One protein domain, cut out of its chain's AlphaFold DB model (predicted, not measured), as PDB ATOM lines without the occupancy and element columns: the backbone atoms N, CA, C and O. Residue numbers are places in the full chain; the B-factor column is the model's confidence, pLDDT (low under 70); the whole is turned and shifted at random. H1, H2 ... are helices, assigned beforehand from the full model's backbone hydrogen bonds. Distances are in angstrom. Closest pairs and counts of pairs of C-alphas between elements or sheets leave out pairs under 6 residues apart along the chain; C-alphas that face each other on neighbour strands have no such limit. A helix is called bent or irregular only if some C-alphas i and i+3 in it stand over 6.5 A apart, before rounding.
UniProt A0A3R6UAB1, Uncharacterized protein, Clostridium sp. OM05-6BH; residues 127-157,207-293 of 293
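This is residues 127 to 157 and 207 to 293 of the 293 residues of an uncharacterized protein of Clostridium sp. OM05-6BH (UniProt A0A3R6UAB1). Two long helices, H1 and H2, cross as a slanted helical hairpin; the short H3 packs beside the part of H1 at residues 208 to 215, and the shorter H4 lies crosswise to H3, between the hairpin and a winding loop region. That region, residues 127 to 157, has no named element, and its residues 134 to 140 stick out. The printed part has 118 residues with four named helices, H1 to H4 along the chain, and no named strand; the class is all helix, though under half of the residues are in named elements. It is only just compact, close to loose, with a radius of gyration of the C-alphas of 16.1 A and spans of 45 by 35 by 28 A.

H1, residues 207 to 229, touches H2, residues 235 to 252, closest at the C-alphas of Ala 218 and Phe 242, 5.1 A apart. The two form a helical hairpin, running opposite ways at a steep tilt of 44 degrees. With residues 208 to 215 alone, H1 touches H3, residues 263 to 270, at a shallow tilt of 7 degrees, the same way; the closest C-alphas, of Gln 215 and Leu 268, are 6.7 A apart. H4, residues 280 to 285, only just touches H3, with 3 pairs of C-alphas within 8 A, the closest those of Leu 268 and Leu 280 at 6.4 A; they stand about perpendicular, at 78 degrees. H2 and H4 are apart. Every O i to N i+4 pair is within hydrogen-bond range in H2, H3 and H4, and 17 of 19 are in H1.

H1 begins at C-alpha 207 (196.719, 250.230, 145.288) and measures 32.2 A; it is only just irregular, with C-alphas 209 and 212 6.7 A apart. H2 measures 26.0 A. H4 ends at C-alpha 285 (206.884, 240.163, 129.748).

The C-alphas farthest apart, of Gln 229 and Glu 293, are 49.3 A apart. Residues 158 to 206 are not printed, and C-alphas 157 and 207 are 12.7 A apart across that cut. No link between named helices is long. The pLDDT is under 70 at residues 132 to 141, 146 to 154 and 288 to 293.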
ATOM      1  N   ALA A 127     201.726 234.761 135.248       87.25
ATOM      2  CA  ALA A 127     201.933 233.572 134.420       87.25
ATOM      3  C   ALA A 127     203.000 233.756 133.325       87.25
ATOM      4  O   ALA A 127     203.885 232.910 133.199       87.25
ATOM      5  N   ALA A 128     202.978 234.885 132.608       85.94
ATOM      6  CA  ALA A 128     203.889 235.156 131.493       85.94
ATOM      7  C   ALA A 128     205.347 235.465 131.898       85.94
ATOM      8  O   ALA A 128     206.252 235.322 131.084       85.94
ATOM      9  N   ILE A 129     205.606 235.853 133.151       83.56
ATOM     10  CA  ILE A 129     206.945 236.262 133.637       83.56
ATOM     11  C   ILE A 129     207.565 235.262 134.620       83.56
ATOM     12  O   ILE A 129     208.597 235.501 135.260       83.56
ATOM     13  N   LEU A 130     206.889 234.135 134.795       83.12
ATOM     14  CA  LEU A 130     207.292 233.045 135.654       83.12
ATOM     15  C   LEU A 130     208.182 232.065 134.886       83.12
ATOM     16  O   LEU A 130     207.969 231.802 133.708       83.12
ATOM     17  N   ILE A 131     209.178 231.484 135.566       73.25
ATOM     18  CA  ILE A 131     209.957 230.376 134.987       73.25
ATOM     19  C   ILE A 131     208.998 229.201 134.713       73.25
ATOM     20  O   ILE A 131     208.219 228.884 135.626       73.25
ATOM     21  N   PRO A 132     209.023 228.551 133.533       67.50
ATOM     22  CA  PRO A 132     208.129 227.442 133.201       67.50
ATOM     23  C   PRO A 132     208.125 226.334 134.263       67.50
ATOM     24  O   PRO A 132     209.127 226.083 134.931       67.50
ATOM     25  N   GLN A 133     206.986 225.652 134.451       60.59
ATOM     26  CA  GLN A 133     206.876 224.585 135.461       60.59
ATOM     27  C   GLN A 133     207.852 223.426 135.219       60.59
ATOM     28  O   GLN A 133     208.260 222.780 136.181       60.59
ATOM     29  N   GLU A 134     208.217 223.180 133.963       57.62
ATOM     30  CA  GLU A 134     209.121 222.106 133.536       57.62
ATOM     31  C   GLU A 134     210.555 222.310 134.046       57.62
ATOM     32  O   GLU A 134     211.271 221.340 134.275       57.62
ATOM     33  N   GLU A 135     210.931 223.558 134.333       54.91
ATOM     34  CA  GLU A 135     212.235 223.949 134.879       54.91
ATOM     35  C   GLU A 135     212.222 224.094 136.417       54.91
ATOM     36  O   GLU A 135     213.191 224.560 137.018       54.91
ATOM     37  N   ARG A 136     211.122 223.727 137.097       56.31
ATOM     38  CA  ARG A 136     210.986 223.855 138.559       56.31
ATOM     39  C   ARG A 136     211.009 222.499 139.260       56.31
ATOM     40  O   ARG A 136     210.032 221.761 139.213       56.31
ATOM     41  N   ASP A 137     212.020 222.278 140.098       44.78
ATOM     42  CA  ASP A 137     212.230 221.041 140.877       44.78
ATOM     43  C   ASP A 137     211.098 220.631 141.847       44.78
ATOM     44  O   ASP A 137     211.143 219.553 142.437       44.78
ATOM     45  N   SER A 138     210.072 221.461 142.084       51.41
ATOM     46  CA  SER A 138     209.025 221.100 143.059       51.41
ATOM     47  C   SER A 138     207.644 221.719 142.869       51.41
ATOM     48  O   SER A 138     206.751 221.417 143.660       51.41
ATOM     49  N   GLY A 139     207.427 222.605 141.890       55.03
ATOM     50  CA  GLY A 139     206.131 223.274 141.707       55.03
ATOM     51  C   GLY A 139     205.590 224.015 142.949       55.03
ATOM     52  O   GLY A 139     204.433 224.414 142.944       55.03
ATOM     53  N   ARG A 140     206.384 224.207 144.010       60.69
ATOM     54  CA  ARG A 140     205.953 224.823 145.281       60.69
ATOM     55  C   ARG A 140     206.477 226.239 145.488       60.69
ATOM     56  O   ARG A 140     206.016 226.921 146.391       60.69
ATOM     57  N   SER A 141     207.418 226.682 144.657       66.31
ATOM     58  CA  SER A 141     208.009 228.018 144.726       66.31
ATOM     59  C   SER A 141     207.638 228.854 143.500       66.31
ATOM     60  O   SER A 141     207.553 228.329 142.381       66.31
ATOM     61  N   ILE A 142     207.415 230.153 143.716       72.88
ATOM     62  CA  ILE A 142     207.330 231.171 142.667       72.88
ATOM     63  C   ILE A 142     208.744 231.654 142.369       72.88
ATOM     64  O   ILE A 142     209.395 232.234 143.236       72.88
ATOM     65  N   VAL A 143     209.202 231.436 141.140       75.62
ATOM     66  CA  VAL A 143     210.471 231.979 140.657       75.62
ATOM     67  C   VAL A 143     210.176 232.801 139.413       75.62
ATOM     68  O   VAL A 143     209.673 232.274 138.419       75.62
ATOM     69  N   PHE A 144     210.429 234.101 139.516       77.00
ATOM     70  CA  PHE A 144     210.361 235.031 138.395       77.00
ATOM     71  C   PHE A 144     211.586 234.836 137.501       77.00
ATOM     72  O   PHE A 144     212.659 234.472 137.992       77.00
ATOM     73  N   GLN A 145     211.434 235.076 136.202       72.75
ATOM     74  CA  GLN A 145     212.562 235.053 135.273       72.75
ATOM     75  C   GLN A 145     213.619 236.093 135.708       72.75
ATOM     76  O   GLN A 145     213.289 237.207 136.118       72.75
ATOM     77  N   LYS A 146     214.909 235.716 135.686       59.31
ATOM     78  CA  LYS A 146     216.027 236.476 136.300       59.31
ATOM     79  C   LYS A 146     216.318 237.843 135.645       59.31
ATOM     80  O   LYS A 146     217.108 238.610 136.191       59.31
ATOM     81  N   GLN A 147     215.697 238.153 134.507       57.69
ATOM     82  CA  GLN A 147     216.083 239.214 133.563       57.69
ATOM     83  C   GLN A 147     215.112 240.416 133.539       57.69
ATOM     84  O   GLN A 147     214.965 241.084 132.522       57.69
ATOM     85  N   LEU A 148     214.450 240.738 134.653       60.19
ATOM     86  CA  LEU A 148     213.593 241.931 134.764       60.19
ATOM     87  C   LEU A 148     214.447 243.205 134.938       60.19
ATOM     88  O   LEU A 148     214.505 243.791 136.022       60.19
ATOM     89  N   LYS A 149     215.178 243.614 133.896       58.50
ATOM     90  CA  LYS A 149     215.946 244.872 133.878       58.50
ATOM     91  C   LYS A 149     215.058 246.018 133.378       58.50
ATOM     92  O   LYS A 149     214.192 245.819 132.542       58.50
ATOM     93  N   ASN A 150     215.280 247.233 133.884       64.56
ATOM     94  CA  ASN A 150     214.554 248.457 133.493       64.56
ATOM     95  C   ASN A 150     213.046 248.478 133.804       64.56
ATOM     96  O   ASN A 150     212.320 249.314 133.264       64.56
ATOM     97  N   MET A 151     212.574 247.615 134.709       68.75
ATOM     98  CA  MET A 151     211.200 247.700 135.188       68.75
ATOM     99  C   MET A 151     210.990 249.030 135.940       68.75
ATOM    100  O   MET A 151     211.772 249.360 136.840       68.75
ATOM    101  N   PRO A 152     209.953 249.806 135.586       68.94
ATOM    102  CA  PRO A 152     209.631 251.038 136.293       68.94
ATOM    103  C   PRO A 152     209.361 250.773 137.774       68.94
ATOM    104  O   PRO A 152     208.663 249.825 138.121       68.94
ATOM    105  N   SER A 153     209.886 251.636 138.642       69.25
ATOM    106  CA  SER A 153     209.767 251.528 140.106       69.25
ATOM    107  C   SER A 153     208.326 251.469 140.632       69.25
ATOM    108  O   SER A 153     208.087 251.060 141.767       69.25
ATOM    109  N   GLU A 154     207.376 251.912 139.814       69.19
ATOM    110  CA  GLU A 154     205.943 251.933 140.062       69.19
ATOM    111  C   GLU A 154     205.300 250.546 139.943       69.19
ATOM    112  O   GLU A 154     204.222 250.328 140.499       69.19
ATOM    113  N   PHE A 155     205.952 249.604 139.252       74.50
ATOM    114  CA  PHE A 155     205.529 248.210 139.215       74.50
ATOM    115  C   PHE A 155     206.163 247.449 140.378       74.50
ATOM    116  O   PHE A 155     207.355 247.551 140.670       74.50
ATOM    117  N   HIS A 156     205.342 246.668 141.071       75.56
ATOM    118  CA  HIS A 156     205.780 245.837 142.179       75.56
ATOM    119  C   HIS A 156     205.281 244.411 141.975       75.56
ATOM    120  O   HIS A 156     204.077 244.184 141.883       75.56
ATOM    121  N   PHE A 157     206.205 243.448 141.959       78.62
ATOM    122  CA  PHE A 157     205.855 242.034 141.979       78.62
ATOM    123  C   PHE A 157     205.646 241.539 143.396       78.62
ATOM    124  O   PHE A 157     206.558 241.554 144.230       78.62
ATOM    125  N   ARG A 207     197.398 250.270 146.599       92.19
ATOM    126  CA  ARG A 207     196.719 250.230 145.288       92.19
ATOM    127  C   ARG A 207     197.410 249.260 144.327       92.19
ATOM    128  O   ARG A 207     196.746 248.452 143.689       92.19
ATOM    129  N   SER A 208     198.744 249.288 144.301       91.50
ATOM    130  CA  SER A 208     199.579 248.408 143.476       91.50
ATOM    131  C   SER A 208     199.451 246.924 143.814       91.50
ATOM    132  O   SER A 208     199.786 246.095 142.979       91.50
ATOM    133  N   ASP A 209     198.969 246.583 145.013       92.56
ATOM    134  CA  ASP A 209     198.768 245.191 145.409       92.56
ATOM    135  C   ASP A 209     197.413 244.661 144.910       92.56
ATOM    136  O   ASP A 209     197.313 243.497 144.538       92.56
ATOM    137  N   ILE A 210     196.367 245.503 144.900       94.31
ATOM    138  CA  ILE A 210     194.988 245.082 144.589       94.31
ATOM    139  C   ILE A 210     194.582 245.326 143.138       94.31
ATOM    140  O   ILE A 210     193.811 244.542 142.601       94.31
ATOM    141  N   LEU A 211     195.086 246.373 142.483       95.94
ATOM    142  CA  LEU A 211     194.674 246.716 141.120       95.94
ATOM    143  C   LEU A 211     194.984 245.610 140.093       95.94
ATOM    144  O   LEU A 211     194.077 245.275 139.333       95.94
ATOM    145  N   PRO A 212     196.170 244.961 140.108       95.50
ATOM    146  CA  PRO A 212     196.420 243.798 139.252       95.50
ATOM    147  C   PRO A 212     195.449 242.642 139.519       95.50
ATOM    148  O   PRO A 212     195.003 241.970 138.595       95.50
ATOM    149  N   MET A 213     195.079 242.431 140.787       97.50
ATOM    150  CA  MET A 213     194.119 241.395 141.173       97.50
ATOM    151  C   MET A 213     192.717 241.704 140.651       97.50
ATOM    152  O   MET A 213     192.005 240.805 140.213       97.50
ATOM    153  N   ILE A 214     192.318 242.975 140.702       98.25
ATOM    154  CA  ILE A 214     191.023 243.440 140.211       98.25
ATOM    155  C   ILE A 214     190.951 243.312 138.690       98.25
ATOM    156  O   ILE A 214     189.949 242.802 138.201       98.25
ATOM    157  N   GLN A 215     192.005 243.709 137.967       97.69
ATOM    158  CA  GLN A 215     192.081 243.586 136.507       97.69
ATOM    159  C   GLN A 215     191.936 242.134 136.066       97.69
ATOM    160  O   GLN A 215     191.059 241.833 135.261       97.69
ATOM    161  N   TRP A 216     192.712 241.229 136.666       97.75
ATOM    162  CA  TRP A 216     192.629 239.802 136.364       97.75
ATOM    163  C   TRP A 216     191.205 239.268 136.582       97.75
ATOM    164  O   TRP A 216     190.617 238.652 135.700       97.75
ATOM    165  N   VAL A 217     190.587 239.569 137.731       98.38
ATOM    166  CA  VAL A 217     189.222 239.101 138.032       98.38
ATOM    167  C   VAL A 217     188.177 239.723 137.102       98.38
ATOM    168  O   VAL A 217     187.210 239.045 136.766       98.38
ATOM    169  N   ALA A 218     188.340 240.987 136.705       98.31
ATOM    170  CA  ALA A 218     187.430 241.653 135.776       98.31
ATOM    171  C   ALA A 218     187.443 240.971 134.401       98.31
ATOM    172  O   ALA A 218     186.373 240.681 133.878       98.31
ATOM    173  N   VAL A 219     188.624 240.618 133.878       97.12
ATOM    174  CA  VAL A 219     188.749 239.868 132.615       97.12
ATOM    175  C   VAL A 219     188.015 238.527 132.695       97.12
ATOM    176  O   VAL A 219     187.139 238.263 131.875       97.12
ATOM    177  N   HIS A 220     188.284 237.700 133.714       96.81
ATOM    178  CA  HIS A 220     187.615 236.393 133.839       96.81
ATOM    179  C   HIS A 220     186.104 236.512 134.045       96.81
ATOM    180  O   HIS A 220     185.338 235.708 133.519       96.81
ATOM    181  N   ARG A 221     185.660 237.520 134.801       96.94
ATOM    182  CA  ARG A 221     184.234 237.776 134.992       96.94
ATOM    183  C   ARG A 221     183.560 238.171 133.680       96.94
ATOM    184  O   ARG A 221     182.495 237.643 133.382       96.94
ATOM    185  N   TYR A 222     184.181 239.060 132.913       97.25
ATOM    186  CA  TYR A 222     183.674 239.493 131.618       97.25
ATOM    187  C   TYR A 222     183.555 238.314 130.644       97.25
ATOM    188  O   TYR A 222     182.491 238.092 130.072       97.25
ATOM    189  N   LEU A 223     184.616 237.506 130.523       95.00
ATOM    190  CA  LEU A 223     184.620 236.314 129.672       95.00
ATOM    191  C   LEU A 223     183.513 235.328 130.070       95.00
ATOM    192  O   LEU A 223     182.796 234.832 129.206       95.00
ATOM    193  N   GLU A 224     183.323 235.087 131.371       94.38
ATOM    194  CA  GLU A 224     182.262 234.203 131.860       94.38
ATOM    195  C   GLU A 224     180.851 234.757 131.576       94.38
ATOM    196  O   GLU A 224     179.931 233.996 131.264       94.38
ATOM    197  N   GLU A 225     180.641 236.070 131.709       95.19
ATOM    198  CA  GLU A 225     179.353 236.714 131.424       95.19
ATOM    199  C   GLU A 225     179.022 236.688 129.922       95.19
ATOM    200  O   GLU A 225     177.866 236.434 129.570       95.19
ATOM    201  N   ASN A 226     180.021 236.862 129.055       94.06
ATOM    202  CA  ASN A 226     179.862 236.774 127.604       94.06
ATOM    203  C   ASN A 226     179.660 235.341 127.104       94.06
ATOM    204  O   ASN A 226     178.785 235.129 126.270       94.06
ATOM    205  N   GLU A 227     180.386 234.353 127.642       91.81
ATOM    206  CA  GLU A 227     180.201 232.934 127.292       91.81
ATOM    207  C   GLU A 227     178.763 232.476 127.585       91.81
ATOM    208  O   GLU A 227     178.138 231.791 126.779       91.81
ATOM    209  N   LYS A 228     178.183 232.917 128.710       92.25
ATOM    210  CA  LYS A 228     176.786 232.608 129.071       92.25
ATOM    211  C   LYS A 228     175.756 233.239 128.136       92.25
ATOM    212  O   LYS A 228     174.633 232.740 128.062       92.25
ATOM    213  N   GLN A 229     176.095 234.358 127.504       93.50
ATOM    214  CA  GLN A 229     175.191 235.133 126.653       93.50
ATOM    215  C   GLN A 229     175.477 234.951 125.156       93.50
ATOM    216  O   GLN A 229     174.773 235.554 124.351       93.50
ATOM    217  N   ASP A 230     176.475 234.134 124.802       93.31
ATOM    218  CA  ASP A 230     176.972 233.941 123.434       93.31
ATOM    219  C   ASP A 230     177.296 235.278 122.741       93.31
ATOM    220  O   ASP A 230     176.857 235.569 121.628       93.31
ATOM    221  N   ARG A 231     178.007 236.153 123.467       94.69
ATOM    222  CA  ARG A 231     178.364 237.507 123.017       94.69
ATOM    223  C   ARG A 231     179.823 237.587 122.603       94.69
ATOM    224  O   ARG A 231     180.708 237.066 123.281       94.69
ATOM    225  N   GLU A 232     180.067 238.318 121.524       93.50
ATOM    226  CA  GLU A 232     181.414 238.692 121.105       93.50
ATOM    227  C   GLU A 232     182.033 239.725 122.060       93.50
ATOM    228  O   GLU A 232     181.344 240.367 122.856       93.50
ATOM    229  N   TYR A 233     183.358 239.851 121.993       95.94
ATOM    230  CA  TYR A 233     184.107 240.822 122.780       95.94
ATOM    231  C   TYR A 233     183.731 242.261 122.403       95.94
ATOM    232  O   TYR A 233     183.735 242.639 121.235       95.94
ATOM    233  N   ASP A 234     183.472 243.060 123.429       96.88
ATOM    234  CA  ASP A 234     183.277 244.501 123.391       96.88
ATOM    235  C   ASP A 234     184.267 245.147 124.369       96.88
ATOM    236  O   ASP A 234     184.213 244.936 125.587       96.88
ATOM    237  N   GLN A 235     185.189 245.931 123.816       97.06
ATOM    238  CA  GLN A 235     186.255 246.588 124.567       97.06
ATOM    239  C   GLN A 235     185.724 247.548 125.633       97.06
ATOM    240  O   GLN A 235     186.275 247.612 126.736       97.06
ATOM    241  N   GLN A 236     184.678 248.313 125.312       96.94
ATOM    242  CA  GLN A 236     184.162 249.341 126.203       96.94
ATOM    243  C   GLN A 236     183.495 248.695 127.419       96.94
ATOM    244  O   GLN A 236     183.792 249.082 128.546       96.94
ATOM    245  N   GLU A 237     182.683 247.658 127.216       97.06
ATOM    246  CA  GLU A 237     182.048 246.919 128.312       97.06
ATOM    247  C   GLU A 237     183.071 246.218 129.216       97.06
ATOM    248  O   GLU A 237     182.963 246.273 130.445       97.06
ATOM    249  N   ALA A 238     184.093 245.585 128.630       97.56
ATOM    250  CA  ALA A 238     185.138 244.914 129.400       97.56
ATOM    251  C   ALA A 238     185.932 245.903 130.265       97.56
ATOM    252  O   ALA A 238     186.187 245.658 131.451       97.56
ATOM    253  N   LYS A 239     186.278 247.057 129.686       97.94
ATOM    254  CA  LYS A 239     186.977 248.127 130.393       97.94
ATOM    255  C   LYS A 239     186.114 248.742 131.494       97.94
ATOM    256  O   LYS A 239     186.602 248.917 132.610       97.94
ATOM    257  N   GLU A 240     184.840 249.014 131.220       97.88
ATOM    258  CA  GLU A 240     183.895 249.530 132.215       97.88
ATOM    259  C   GLU A 240     183.731 248.567 133.395       97.88
ATOM    260  O   GLU A 240     183.686 249.008 134.546       97.88
ATOM    261  N   MET A 241     183.714 247.251 133.145       98.06
ATOM    262  CA  MET A 241     183.678 246.250 134.213       98.06
ATOM    263  C   MET A 241     184.887 246.382 135.145       98.06
ATOM    264  O   MET A 241     184.732 246.380 136.372       98.06
ATOM    265  N   PHE A 242     186.092 246.531 134.588       98.50
ATOM    266  CA  PHE A 242     187.293 246.764 135.387       98.50
ATOM    267  C   PHE A 242     187.230 248.085 136.155       98.50
ATOM    268  O   PHE A 242     187.477 248.089 137.363       98.50
ATOM    269  N   GLU A 243     186.880 249.185 135.488       98.44
ATOM    270  CA  GLU A 243     186.821 250.516 136.096       98.44
ATOM    271  C   GLU A 243     185.844 250.556 137.276       98.44
ATOM    272  O   GLU A 243     186.206 251.016 138.360       98.44
ATOM    273  N   GLN A 244     184.642 249.993 137.114       98.31
ATOM    274  CA  GLN A 244     183.638 249.918 138.177       98.31
ATOM    275  C   GLN A 244     184.128 249.087 139.367       98.31
ATOM    276  O   GLN A 244     184.030 249.519 140.519       98.31
ATOM    277  N   MET A 245     184.694 247.904 139.104       98.50
ATOM    278  CA  MET A 245     185.218 247.033 140.156       98.50
ATOM    279  C   MET A 245     186.394 247.673 140.901       98.50
ATOM    280  O   MET A 245     186.515 247.519 142.120       98.50
ATOM    281  N   ALA A 246     187.265 248.380 140.185       98.19
ATOM    282  CA  ALA A 246     188.405 249.070 140.764       98.19
ATOM    283  C   ALA A 246     187.970 250.263 141.612       98.19
ATOM    284  O   ALA A 246     188.421 250.377 142.751       98.19
ATOM    285  N   GLU A 247     187.070 251.106 141.110       97.19
ATOM    286  CA  GLU A 247     186.575 252.272 141.842       97.19
ATOM    287  C   GLU A 247     185.851 251.851 143.129       97.19
ATOM    288  O   GLU A 247     186.156 252.366 144.206       97.19
ATOM    289  N   GLU A 248     184.993 250.824 143.072       97.06
ATOM    290  CA  GLU A 248     184.322 250.281 144.260       97.06
ATOM    291  C   GLU A 248     185.334 249.772 145.307       97.06
ATOM    292  O   GLU A 248     185.209 250.041 146.509       97.06
ATOM    293  N   ALA A 249     186.356 249.030 144.870       96.62
ATOM    294  CA  ALA A 249     187.377 248.476 145.753       96.62
ATOM    295  C   ALA A 249     188.266 249.567 146.374       96.62
ATOM    296  O   ALA A 249     188.549 249.522 147.578       96.62
ATOM    297  N   LEU A 250     188.691 250.550 145.576       95.00
ATOM    298  CA  LEU A 250     189.518 251.675 146.009       95.00
ATOM    299  C   LEU A 250     188.756 252.570 146.988       95.00
ATOM    300  O   LEU A 250     189.281 252.870 148.063       95.00
ATOM    301  N   GLN A 251     187.498 252.896 146.681       94.19
ATOM    302  CA  GLN A 251     186.622 253.677 147.550       94.19
ATOM    303  C   GLN A 251     186.411 252.985 148.902       94.19
ATOM    304  O   GLN A 251     186.569 253.615 149.948       94.19
ATOM    305  N   LYS A 252     186.128 251.671 148.918       92.44
ATOM    306  CA  LYS A 252     186.035 250.889 150.169       92.44
ATOM    307  C   LYS A 252     187.311 250.999 151.002       92.44
ATOM    308  O   LYS A 252     187.246 251.013 152.232       92.44
ATOM    309  N   CYS A 253     188.468 251.039 150.349       90.00
ATOM    310  CA  CYS A 253     189.768 251.087 151.004       90.00
ATOM    311  C   CYS A 253     190.239 252.498 151.380       90.00
ATOM    312  O   CYS A 253     191.328 252.595 151.945       90.00
ATOM    313  N   ASP A 254     189.454 253.546 151.095       89.44
ATOM    314  CA  ASP A 254     189.866 254.953 151.231       89.44
ATOM    315  C   ASP A 254     191.177 255.240 150.467       89.44
ATOM    316  O   ASP A 254     192.091 255.917 150.937       89.44
ATOM    317  N   MET A 255     191.309 254.622 149.289       90.75
ATOM    318  CA  MET A 255     192.440 254.794 148.383       90.75
ATOM    319  C   MET A 255     192.079 255.770 147.264       90.75
ATOM    320  O   MET A 255     190.915 255.915 146.904       90.75
ATOM    321  N   ALA A 256     193.095 256.415 146.682       92.19
ATOM    322  CA  ALA A 256     192.893 257.299 145.539       92.19
ATOM    323  C   ALA A 256     192.195 256.554 144.380       92.19
ATOM    324  O   ALA A 256     192.582 255.407 144.112       92.19
ATOM    325  N   PRO A 257     191.232 257.201 143.696       95.06
ATOM    326  CA  PRO A 257     190.477 256.608 142.592       95.06
ATOM    327  C   PRO A 257     191.392 256.233 141.427       95.06
ATOM    328  O   PRO A 257     192.581 256.590 141.410       95.06
ATOM    329  N   LEU A 258     190.855 255.502 140.450       95.06
ATOM    330  CA  LEU A 258     191.588 255.249 139.212       95.06
ATOM    331  C   LEU A 258     191.956 256.570 138.531       95.06
ATOM    332  O   LEU A 258     191.164 257.510 138.451       95.06
ATOM    333  N   ASN A 259     193.191 256.655 138.048       94.19
ATOM    334  CA  ASN A 259     193.681 257.841 137.371       94.19
ATOM    335  C   ASN A 259     194.686 257.448 136.280       94.19
ATOM    336  O   ASN A 259     195.807 257.070 136.615       94.19
ATOM    337  N   PRO A 260     194.356 257.632 134.988       93.25
ATOM    338  CA  PRO A 260     195.245 257.302 133.868       93.25
ATOM    339  C   PRO A 260     196.595 258.037 133.873       93.25
ATOM    340  O   PRO A 260     197.489 257.693 133.109       93.25
ATOM    341  N   ARG A 261     196.777 259.064 134.715       92.50
ATOM    342  CA  ARG A 261     198.086 259.710 134.917       92.50
ATOM    343  C   ARG A 261     199.038 258.863 135.758       92.50
ATOM    344  O   ARG A 261     200.242 259.107 135.738       92.50
ATOM    345  N   TYR A 262     198.522 257.905 136.523       91.56
ATOM    346  CA  TYR A 262     199.344 256.915 137.199       91.56
ATOM    347  C   TYR A 262     199.722 255.818 136.212       91.56
ATOM    348  O   TYR A 262     198.872 255.245 135.538       91.56
ATOM    349  N   ARG A 263     201.018 255.509 136.147       89.81
ATOM    350  CA  ARG A 263     201.562 254.566 135.166       89.81
ATOM    351  C   ARG A 263     200.946 253.169 135.271       89.81
ATOM    352  O   ARG A 263     200.672 252.563 134.244       89.81
ATOM    353  N   LEU A 264     200.726 252.676 136.492       90.81
ATOM    354  CA  LEU A 264     200.083 251.379 136.713       90.81
ATOM    355  C   LEU A 264     198.655 251.374 136.160       90.81
ATOM    356  O   LEU A 264     198.311 250.492 135.385       90.81
ATOM    357  N   ASP A 265     197.851 252.367 136.536       94.69
ATOM    358  CA  ASP A 265     196.464 252.509 136.099       94.69
ATOM    359  C   ASP A 265     196.380 252.592 134.569       94.69
ATOM    360  O   ASP A 265     195.580 251.889 133.964       94.69
ATOM    361  N   PHE A 266     197.253 253.391 133.941       93.25
ATOM    362  CA  PHE A 266     197.361 253.466 132.484       93.25
ATOM    363  C   PHE A 266     197.624 252.092 131.862       93.25
ATOM    364  O   PHE A 266     196.918 251.699 130.944       93.25
ATOM    365  N   VAL A 267     198.610 251.348 132.372       92.44
ATOM    366  CA  VAL A 267     198.939 250.018 131.840       92.44
ATOM    367  C   VAL A 267     197.786 249.033 132.018       92.44
ATOM    368  O   VAL A 267     197.465 248.319 131.077       92.44
ATOM    369  N   LEU A 268     197.124 249.027 133.177       95.06
ATOM    370  CA  LEU A 268     195.978 248.148 133.423       95.06
ATOM    371  C   LEU A 268     194.775 248.485 132.536       95.06
ATOM    372  O   LEU A 268     194.059 247.582 132.121       95.06
ATOM    373  N   LEU A 269     194.552 249.765 132.229       95.94
ATOM    374  CA  LEU A 269     193.510 250.183 131.291       95.94
ATOM    375  C   LEU A 269     193.856 249.794 129.849       95.94
ATOM    376  O   LEU A 269     192.960 249.444 129.087       95.94
ATOM    377  N   SER A 270     195.139 249.816 129.486       93.88
ATOM    378  CA  SER A 270     195.626 249.373 128.173       93.88
ATOM    379  C   SER A 270     195.557 247.854 127.977       93.88
ATOM    380  O   SER A 270     195.683 247.398 126.846       93.88
ATOM    381  N   CYS A 271     195.322 247.068 129.036       95.69
ATOM    382  CA  CYS A 271     195.057 245.632 128.912       95.69
ATOM    383  C   CYS A 271     193.756 245.322 128.151       95.69
ATOM    384  O   CYS A 271     193.561 244.190 127.726       95.69
ATOM    385  N   PHE A 272     192.861 246.295 127.988       96.81
ATOM    386  CA  PHE A 272     191.608 246.151 127.249       96.81
ATOM    387  C   PHE A 272     191.804 246.706 125.834       96.81
ATOM    388  O   PHE A 272     191.466 247.859 125.554       96.81
ATOM    389  N   GLY A 273     192.438 245.912 124.967       93.06
ATOM    390  CA  GLY A 273     192.748 246.282 123.584       93.06
ATOM    391  C   GLY A 273     191.529 246.221 122.664       93.06
ATOM    392  O   GLY A 273     190.471 245.733 123.050       93.06
ATOM    393  N   ASP A 274     191.669 246.712 121.433       90.44
ATOM    394  CA  ASP A 274     190.539 246.828 120.496       90.44
ATOM    395  C   ASP A 274     190.007 245.459 120.041       90.44
ATOM    396  O   ASP A 274     188.817 245.304 119.779       90.44
ATOM    397  N   THR A 275     190.883 244.453 119.957       89.06
ATOM    398  CA  THR A 275     190.550 243.107 119.461       89.06
ATOM    399  C   THR A 275     190.537 242.042 120.547       89.06
ATOM    400  O   THR A 275     189.809 241.061 120.431       89.06
ATOM    401  N   GLU A 276     191.358 242.205 121.580       92.38
ATOM    402  CA  GLU A 276     191.517 241.226 122.649       92.38
ATOM    403  C   GLU A 276     191.893 241.902 123.969       92.38
ATOM    404  O   GLU A 276     192.391 243.032 124.001       92.38
ATOM    405  N   MET A 277     191.657 241.183 125.063       95.19
ATOM    406  CA  MET A 277     192.151 241.556 126.381       95.19
ATOM    407  C   MET A 277     193.458 240.826 126.669       95.19
ATOM    408  O   MET A 277     193.602 239.655 126.332       95.19
ATOM    409  N   SER A 278     194.362 241.501 127.368       93.69
ATOM    410  CA  SER A 278     195.598 240.931 127.894       93.69
ATOM    411  C   SER A 278     195.621 240.962 129.420       93.69
ATOM    412  O   SER A 278     194.812 241.619 130.088       93.69
ATOM    413  N   TYR A 279     196.576 240.250 130.005       93.38
ATOM    414  CA  TYR A 279     196.863 240.337 131.434       93.38
ATOM    415  C   TYR A 279     198.068 241.235 131.686       93.38
ATOM    416  O   TYR A 279     199.000 241.293 130.884       93.38
ATOM    417  N   LEU A 280     198.125 241.860 132.867       91.00
ATOM    418  CA  LEU A 280     199.297 242.649 133.268       91.00
ATOM    419  C   LEU A 280     200.612 241.871 133.075       91.00
ATOM    420  O   LEU A 280     201.612 242.455 132.667       91.00
ATOM    421  N   SER A 281     200.627 240.564 133.360       89.38
ATOM    422  CA  SER A 281     201.839 239.753 133.210       89.38
ATOM    423  C   SER A 281     202.366 239.697 131.778       89.38
ATOM    424  O   SER A 281     203.579 239.664 131.598       89.38
ATOM    425  N   GLU A 282     201.490 239.738 130.776       89.81
ATOM    426  CA  GLU A 282     201.869 239.687 129.361       89.81
ATOM    427  C   GLU A 282     202.540 240.994 128.947       89.81
ATOM    428  O   GLU A 282     203.627 240.967 128.378       89.81
ATOM    429  N   ILE A 283     201.987 242.134 129.376       86.69
ATOM    430  CA  ILE A 283     202.625 243.444 129.181       86.69
ATOM    431  C   ILE A 283     203.971 243.504 129.912       86.69
ATOM    432  O   ILE A 283     204.956 244.037 129.408       86.69
ATOM    433  N   LEU A 284     204.049 242.948 131.124       82.62
ATOM    434  CA  LEU A 284     205.295 242.936 131.891       82.62
ATOM    435  C   LEU A 284     206.363 242.015 131.288       82.62
ATOM    436  O   LEU A 284     207.549 242.243 131.529       82.62
ATOM    437  N   CYS A 285     205.966 241.025 130.487       81.25
ATOM    438  CA  CYS A 285     206.884 240.163 129.748       81.25
ATOM    439  C   CYS A 285     207.702 240.950 128.712       81.25
ATOM    440  O   CYS A 285     208.875 240.652 128.516       81.25
ATOM    441  N   GLU A 286     207.156 242.032 128.143       77.94
ATOM    442  CA  GLU A 286     207.881 242.905 127.201       77.94
ATOM    443  C   GLU A 286     209.108 243.596 127.828       77.94
ATOM    444  O   GLU A 286     210.012 244.046 127.125       77.94
ATOM    445  N   TYR A 287     209.165 243.671 129.160       72.56
ATOM    446  CA  TYR A 287     210.300 244.231 129.901       72.56
ATOM    447  C   TYR A 287     211.372 243.184 130.239       72.56
ATOM    448  O   TYR A 287     212.373 243.512 130.880       72.56
ATOM    449  N   ILE A 288     211.178 241.926 129.840       69.94
ATOM    450  CA  ILE A 288     212.170 240.862 129.984       69.94
ATOM    451  C   ILE A 288     213.022 240.855 128.715       69.94
ATOM    452  O   ILE A 288     212.527 240.586 127.625       69.94
ATOM    453  N   GLN A 289     214.314 241.166 128.843       60.38
ATOM    454  CA  GLN A 289     215.230 241.057 127.706       60.38
ATOM    455  C   GLN A 289     215.684 239.603 127.507       60.38
ATOM    456  O   GLN A 289     215.899 238.904 128.504       60.38
ATOM    457  N   PRO A 290     215.860 239.149 126.249       56.91
ATOM    458  CA  PRO A 290     216.520 237.879 125.979       56.91
ATOM    459  C   PRO A 290     217.952 237.916 126.529       56.91
ATOM    460  O   PRO A 290     218.593 238.968 126.539       56.91
ATOM    461  N   GLU A 291     218.443 236.774 127.015       51.78
ATOM    462  CA  GLU A 291     219.859 236.619 127.354       51.78
ATOM    463  C   GLU A 291     220.699 236.955 126.114       51.78
ATOM    464  O   GLU A 291     220.531 236.329 125.071       51.78
ATOM    465  N   GLU A 292     221.551 237.983 126.202       54.12
ATOM    466  CA  GLU A 292     222.644 238.150 125.241       54.12
ATOM    467  C   GLU A 292     223.545 236.911 125.383       54.12
ATOM    468  O   GLU A 292     224.112 236.699 126.458       54.12
ATOM    469  N   GLU A 293     223.584 236.074 124.339       41.06
ATOM    470  CA  GLU A 293     224.470 234.901 124.221       41.06
ATOM    471  C   GLU A 293     225.960 235.280 124.250       41.06
ATOM    472  O   GLU A 293     226.347 236.277 123.592       41.06
TER     473      GLU A 293